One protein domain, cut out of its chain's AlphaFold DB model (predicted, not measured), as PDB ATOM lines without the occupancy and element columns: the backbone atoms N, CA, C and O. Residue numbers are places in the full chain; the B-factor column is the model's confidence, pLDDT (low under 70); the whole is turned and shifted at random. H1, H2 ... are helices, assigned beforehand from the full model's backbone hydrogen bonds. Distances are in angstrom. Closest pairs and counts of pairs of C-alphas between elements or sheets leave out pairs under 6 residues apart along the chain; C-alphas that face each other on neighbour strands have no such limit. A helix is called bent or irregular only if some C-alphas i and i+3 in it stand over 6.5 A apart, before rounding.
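This is residues 12 to 61 of the 61 residues of the protein "30S ribosomal protein S21" of Chitinophagales bacterium (UniProt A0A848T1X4). The model is a wide-open V of helices: H1 and H2 follow each other along one arm, the long helix H3 makes the other arm, and the helix-free residues 35 to 39 make the turn at the bottom. The space between the arms is empty, no helix touches another, and the V is flat, its C-alphas spanning 41 by 36 by 9 A along their three main axes. The printed part has 50 residues with three named helices, in the order H1, H2, H3, and no named strand; its class is all helix. It is extended, with a radius of gyration of the C-alphas of 16.3 A.

Find C-alpha 12 at (4.398, -21.717, 35.315), where H1, residues 12 to 25, begins; its z value falls until you reach C-alpha 25 at (6.311, -22.716, 15.198), 20.2 A from the first. After Arg 26 look for H2, residues 27 to 34, which measures 10.6 A from first to last C-alpha and ends with C-alpha 34 at (5.780, -11.845, 5.169). Go on through residues 35 to 39 to H3, residues 40 to 59, the longest helix with 20 residues and 29.1 A from first to last C-alpha. It begins with C-alpha 40 at (12.843, -13.937, -5.788) and ends with C-alpha 59 at (35.363, -27.254, 6.944). None of the three helices is bent or irregular.

Start at Arg 26, the single residue of the tight link from H1 to H2; these two helices meet only through their link. Move on to residues 35 to 39, the tight link of 5 residues from H2 to H3. H2 and H3 are apart, with no C-alpha of the one within 8 A of the other. By the same test H1 and H3 are apart. Look at the backbone O and N atoms inside H1, H2 and H3, and you will find every O i to N i+4 pair within hydrogen-bond range.

Compare C-alphas 12 and 41: those of Ser 12 and Ser 41 are the two farthest apart, at 44.7 A. The first and last printed C-alphas, those of Ser 12 and Asn 61, are 39.6 A apart. Residues 12 to 61 stand free: no C-alpha 8 or more residues away along the chain comes within 10 A. The printed part has no cut and no long link, and it ends at residue 61, the chain's last residue. In the B-factor column the mean pLDDT of the printed part is 90.7, and residues 60 to 61 are under 70.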
ATOM      1  N   SER A  12       2.999 -22.004  35.660       84.06
ATOM      2  CA  SER A  12       4.398 -21.717  35.315       84.06
ATOM      3  C   SER A  12       4.931 -22.679  34.256       84.06
ATOM      4  O   SER A  12       5.601 -22.279  33.291       84.06
ATOM      5  N   ARG A  13       4.599 -23.966  34.387       86.69
ATOM      6  CA  ARG A  13       4.968 -24.988  33.403       86.69
ATOM      7  C   ARG A  13       4.223 -24.793  32.082       86.69
ATOM      8  O   ARG A  13       4.825 -24.970  31.016       86.69
ATOM      9  N   ALA A  14       2.959 -24.380  32.134       87.62
ATOM     10  CA  ALA A  14       2.167 -24.072  30.945       87.62
ATOM     11  C   ALA A  14       2.757 -22.897  30.143       87.62
ATOM     12  O   ALA A  14       2.917 -23.010  28.924       87.62
ATOM     13  N   LEU A  15       3.191 -21.822  30.811       88.38
ATOM     14  CA  LEU A  15       3.849 -20.676  30.168       88.38
ATOM     15  C   LEU A  15       5.171 -21.059  29.487       88.38
ATOM     16  O   LEU A  15       5.430 -20.647  28.353       88.38
ATOM     17  N   LYS A  16       5.996 -21.901  30.126       89.75
ATOM     18  CA  LYS A  16       7.231 -22.421  29.508       89.75
ATOM     19  C   LYS A  16       6.929 -23.250  28.257       89.75
ATOM     20  O   LYS A  16       7.566 -23.043  27.220       89.75
ATOM     21  N   LYS A  17       5.937 -24.147  28.324       89.00
ATOM     22  CA  LYS A  17       5.476 -24.929  27.164       89.00
ATOM     23  C   LYS A  17       4.960 -24.013  26.049       89.00
ATOM     24  O   LYS A  17       5.293 -24.242  24.888       89.00
ATOM     25  N   TYR A  18       4.224 -22.950  26.384       89.62
ATOM     26  CA  TYR A  18       3.748 -21.954  25.419       89.62
ATOM     27  C   TYR A  18       4.884 -21.240  24.712       89.62
ATOM     28  O   TYR A  18       4.942 -21.248  23.482       89.62
ATOM     29  N   LYS A  19       5.837 -20.705  25.477       89.69
ATOM     30  CA  LYS A  19       7.013 -20.033  24.925       89.69
ATOM     31  C   LYS A  19       7.774 -20.943  23.959       89.69
ATOM     32  O   LYS A  19       8.093 -20.512  22.852       89.69
ATOM     33  N   LYS A  20       8.003 -22.203  24.341       90.56
ATOM     34  CA  LYS A  20       8.674 -23.187  23.482       90.56
ATOM     35  C   LYS A  20       7.873 -23.464  22.206       90.56
ATOM     36  O   LYS A  20       8.412 -23.339  21.115       90.56
ATOM     37  N   LYS A  21       6.563 -23.702  22.317       90.56
ATOM     38  CA  LYS A  21       5.681 -23.959  21.164       90.56
ATOM     39  C   LYS A  21       5.616 -22.770  20.191       90.56
ATOM     40  O   LYS A  21       5.587 -22.958  18.974       90.56
ATOM     41  N   VAL A  22       5.634 -21.537  20.703       90.44
ATOM     42  CA  VAL A  22       5.714 -20.307  19.891       90.44
ATOM     43  C   VAL A  22       7.056 -20.208  19.158       90.44
ATOM     44  O   VAL A  22       7.089 -19.840  17.981       90.44
ATOM     45  N   GLN A  23       8.160 -20.549  19.824       89.25
ATOM     46  CA  GLN A  23       9.488 -20.567  19.203       89.25
ATOM     47  C   GLN A  23       9.595 -21.649  18.121       89.25
ATOM     48  O   GLN A  23      10.051 -21.350  17.016       89.25
ATOM     49  N   ASP A  24       9.102 -22.858  18.395       90.00
ATOM     50  CA  ASP A  24       9.143 -23.995  17.470       90.00
ATOM     51  C   ASP A  24       8.323 -23.724  16.203       90.00
ATOM     52  O   ASP A  24       8.779 -23.981  15.088       90.00
ATOM     53  N   THR A  25       7.145 -23.110  16.349       90.50
ATOM     54  CA  THR A  25       6.311 -22.716  15.198       90.50
ATOM     55  C   THR A  25       6.863 -21.531  14.408       90.50
ATOM     56  O   THR A  25       6.398 -21.266  13.297       90.50
ATOM     57  N   ARG A  26       7.866 -20.814  14.937       90.69
ATOM     58  CA  ARG A  26       8.526 -19.659  14.298       90.69
ATOM     59  C   ARG A  26       7.545 -18.599  13.786       90.69
ATOM     60  O   ARG A  26       7.836 -17.886  12.824       90.69
ATOM     61  N   LEU A  27       6.397 -18.470  14.446       88.75
ATOM     62  CA  LEU A  27       5.258 -17.675  13.982       88.75
ATOM     63  C   LEU A  27       5.638 -16.194  13.806       88.75
ATOM     64  O   LEU A  27       5.395 -15.602  12.757       88.75
ATOM     65  N   LEU A  28       6.375 -15.634  14.772       88.75
ATOM     66  CA  LEU A  28       6.917 -14.271  14.699       88.75
ATOM     67  C   LEU A  28       7.911 -14.080  13.545       88.75
ATOM     68  O   LEU A  28       7.929 -13.033  12.904       88.75
ATOM     69  N   GLN A  29       8.740 -15.089  13.267       91.12
ATOM     70  CA  GLN A  29       9.726 -15.032  12.186       91.12
ATOM     71  C   GLN A  29       9.036 -15.035  10.818       91.12
ATOM     72  O   GLN A  29       9.426 -14.287   9.923       91.12
ATOM     73  N   GLN A  30       7.985 -15.845  10.670       91.31
ATOM     74  CA  GLN A  30       7.178 -15.895   9.454       91.31
ATOM     75  C   GLN A  30       6.404 -14.594   9.233       91.31
ATOM     76  O   GLN A  30       6.421 -14.080   8.119       91.31
ATOM     77  N   LEU A  31       5.787 -14.038  10.280       93.00
ATOM     78  CA  LEU A  31       5.101 -12.744  10.217       93.00
ATOM     79  C   LEU A  31       6.046 -11.631   9.760       93.00
ATOM     80  O   LEU A  31       5.745 -10.933   8.797       93.00
ATOM     81  N   LYS A  32       7.229 -11.523  10.380       92.12
ATOM     82  CA  LYS A  32       8.250 -10.545   9.970       92.12
ATOM     83  C   LYS A  32       8.667 -10.731   8.509       92.12
ATOM     84  O   LYS A  32       8.716  -9.760   7.771       92.12
ATOM     85  N   LYS A  33       8.906 -11.972   8.072       91.69
ATOM     86  CA  LYS A  33       9.301 -12.281   6.686       91.69
ATOM     87  C   LYS A  33       8.207 -11.963   5.661       91.69
ATOM     88  O   LYS A  33       8.526 -11.658   4.521       91.69
ATOM     89  N   ARG A  34       6.936 -12.098   6.043       93.75
ATOM     90  CA  ARG A  34       5.780 -11.845   5.169       93.75
ATOM     91  C   ARG A  34       5.330 -10.386   5.167       93.75
ATOM     92  O   ARG A  34       4.532 -10.030   4.311       93.75
ATOM     93  N   LYS A  35       5.822  -9.563   6.101       95.00
ATOM     94  CA  LYS A  35       5.474  -8.140   6.201       95.00
ATOM     95  C   LYS A  35       5.858  -7.360   4.939       95.00
ATOM     96  O   LYS A  35       5.150  -6.438   4.559       95.00
ATOM     97  N   GLU A  36       6.963  -7.734   4.302       95.06
ATOM     98  CA  GLU A  36       7.527  -7.030   3.150       95.06
ATOM     99  C   GLU A  36       7.700  -7.980   1.962       95.06
ATOM    100  O   GLU A  36       8.053  -9.154   2.120       95.06
ATOM    101  N   TYR A  37       7.483  -7.470   0.748       95.44
ATOM    102  CA  TYR A  37       7.745  -8.238  -0.464       95.44
ATOM    103  C   TYR A  37       9.253  -8.364  -0.700       95.44
ATOM    104  O   TYR A  37       9.965  -7.378  -0.866       95.44
ATOM    105  N   THR A  38       9.746  -9.600  -0.770       95.31
ATOM    106  CA  THR A  38      11.138  -9.885  -1.137       95.31
ATOM    107  C   THR A  38      11.192 -10.456  -2.550       95.31
ATOM    108  O   THR A  38      10.668 -11.545  -2.795       95.31
ATOM    109  N   LYS A  39      11.882  -9.768  -3.470       97.44
ATOM    110  CA  LYS A  39      12.081 -10.246  -4.847       97.44
ATOM    111  C   LYS A  39      12.726 -11.649  -4.853       97.44
ATOM    112  O   LYS A  39      13.673 -11.879  -4.091       97.44
ATOM    113  N   PRO A  40      12.302 -12.576  -5.738       95.88
ATOM    114  CA  PRO A  40      12.843 -13.937  -5.788       95.88
ATOM    115  C   PRO A  40      14.369 -14.004  -5.933       95.88
ATOM    116  O   PRO A  40      15.008 -14.851  -5.307       95.88
ATOM    117  N   SER A  41      14.961 -13.079  -6.697       97.06
ATOM    118  CA  SER A  41      16.414 -12.997  -6.889       97.06
ATOM    119  C   SER A  41      17.161 -12.689  -5.589       97.06
ATOM    120  O   SER A  41      18.169 -13.326  -5.289       97.06
ATOM    121  N   VAL A  42      16.641 -11.763  -4.779       96.19
ATOM    122  CA  VAL A  42      17.226 -11.394  -3.481       96.19
ATOM    123  C   VAL A  42      17.122 -12.562  -2.502       96.19
ATOM    124  O   VAL A  42      18.089 -12.889  -1.816       96.19
ATOM    125  N   ARG A  43      15.980 -13.262  -2.493       95.75
ATOM    126  CA  ARG A  43      15.786 -14.455  -1.659       95.75
ATOM    127  C   ARG A  43      16.801 -15.555  -1.990       95.75
ATOM    128  O   ARG A  43      17.418 -16.083  -1.070       95.75
ATOM    129  N   ARG A  44      16.990 -15.861  -3.281       96.38
ATOM    130  CA  ARG A  44      17.932 -16.894  -3.748       96.38
ATOM    131  C   ARG A  44      19.384 -16.534  -3.428       96.38
ATOM    132  O   ARG A  44      20.141 -17.391  -2.991       96.38
ATOM    133  N   ARG A  45      19.761 -15.260  -3.571       97.25
ATOM    134  CA  ARG A  45      21.104 -14.783  -3.202       97.25
ATOM    135  C   ARG A  45      21.406 -15.020  -1.719       97.25
ATOM    136  O   ARG A  45      22.448 -15.577  -1.392       97.25
ATOM    137  N   ASN A  46      20.482 -14.648  -0.833       96.25
ATOM    138  CA  ASN A  46      20.657 -14.818   0.613       96.25
ATOM    139  C   ASN A  46      20.761 -16.294   1.029       96.25
ATOM    140  O   ASN A  46      21.442 -16.616   2.001       96.25
ATOM    141  N   GLU A  47      20.089 -17.190   0.306       96.19
ATOM    142  CA  GLU A  47      20.177 -18.633   0.522       96.19
ATOM    143  C   GLU A  47      21.575 -19.177   0.196       96.19
ATOM    144  O   GLU A  47      22.162 -19.860   1.035       96.19
ATOM    145  N   ILE A  48      22.133 -18.797  -0.959       96.88
ATOM    146  CA  ILE A  48      23.479 -19.202  -1.396       96.88
ATOM    147  C   ILE A  48      24.544 -18.694  -0.418       96.88
ATOM    148  O   ILE A  48      25.333 -19.488   0.087       96.88
ATOM    149  N   LEU A  49      24.516 -17.403  -0.073       96.69
ATOM    150  CA  LEU A  49      25.473 -16.807   0.871       96.69
ATOM    151  C   LEU A  49      25.439 -17.503   2.238       96.69
ATOM    152  O   LEU A  49      26.471 -17.765   2.855       96.69
ATOM    153  N   LYS A  50      24.238 -17.849   2.714       95.56
ATOM    154  CA  LYS A  50      24.074 -18.576   3.975       95.56
ATOM    155  C   LYS A  50      24.601 -20.011   3.888       95.56
ATOM    156  O   LYS A  50      25.117 -20.513   4.888       95.56
ATOM    157  N   ALA A  51      24.442 -20.676   2.747       95.50
ATOM    158  CA  ALA A  51      24.966 -22.020   2.519       95.50
ATOM    159  C   ALA A  51      26.500 -22.020   2.487       95.50
ATOM    160  O   ALA A  51      27.118 -22.822   3.183       95.50
ATOM    161  N   GLU A  52      27.101 -21.068   1.775       96.19
ATOM    162  CA  GLU A  52      28.552 -20.886   1.715       96.19
ATOM    163  C   GLU A  52      29.144 -20.618   3.105       96.19
ATOM    164  O   GLU A  52      30.089 -21.288   3.515       96.19
ATOM    165  N   TYR A  53      28.539 -19.708   3.877       95.31
ATOM    166  CA  TYR A  53      28.968 -19.424   5.249       95.31
ATOM    167  C   TYR A  53      28.954 -20.679   6.134       95.31
ATOM    168  O   TYR A  53      29.902 -20.938   6.875       95.31
ATOM    169  N   LYS A  54      27.891 -21.491   6.047       93.62
ATOM    170  CA  LYS A  54      27.799 -22.758   6.790       93.62
ATOM    171  C   LYS A  54      28.835 -23.779   6.325       93.62
ATOM    172  O   LYS A  54      29.429 -24.441   7.166       93.62
ATOM    173  N   SER A  55      29.038 -23.906   5.016       93.62
ATOM    174  CA  SER A  55      30.023 -24.823   4.439       93.62
ATOM    175  C   SER A  55      31.433 -24.477   4.918       93.62
ATOM    176  O   SER A  55      32.105 -25.340   5.472       93.62
ATOM    177  N   LYS A  56      31.827 -23.200   4.831       92.25
ATOM    178  CA  LYS A  56      33.116 -22.706   5.336       92.25
ATOM    179  C   LYS A  56      33.306 -23.006   6.824       92.25
ATOM    180  O   LYS A  56      34.344 -23.527   7.202       92.25
ATOM    181  N   LYS A  57      32.282 -22.747   7.647       90.81
ATOM    182  CA  LYS A  57      32.320 -23.036   9.090       90.81
ATOM    183  C   LYS A  57      32.469 -24.531   9.410       90.81
ATOM    184  O   LYS A  57      33.063 -24.872  10.423       90.81
ATOM    185  N   ASN A  58      31.905 -25.413   8.588       83.31
ATOM    186  CA  ASN A  58      31.994 -26.859   8.801       83.31
ATOM    187  C   ASN A  58      33.355 -27.439   8.392       83.31
ATOM    188  O   ASN A  58      33.755 -28.445   8.952       83.31
ATOM    189  N   ILE A  59      34.037 -26.826   7.421       76.56
ATOM    190  CA  ILE A  59      35.363 -27.254   6.944       76.56
ATOM    191  C   ILE A  59      36.473 -26.846   7.930       76.56
ATOM    192  O   ILE A  59      37.534 -27.456   7.950       76.56
ATOM    193  N   SER A  60      36.235 -25.820   8.750       60.00
ATOM    194  CA  SER A  60      37.191 -25.299   9.736       60.00
ATOM    195  C   SER A  60      37.133 -25.964  11.122       60.00
ATOM    196  O   SER A  60      37.759 -25.441  12.041       60.00
ATOM    197  N   ASN A  61      36.347 -27.032  11.299       50.78
ATOM    198  CA  ASN A  61      36.197 -27.771  12.563       50.78
ATOM    199  C   ASN A  61      36.845 -29.152  12.484       50.78
ATOM    200  O   ASN A  61      36.718 -29.782  11.411       50.78
TER     201      ASN A  61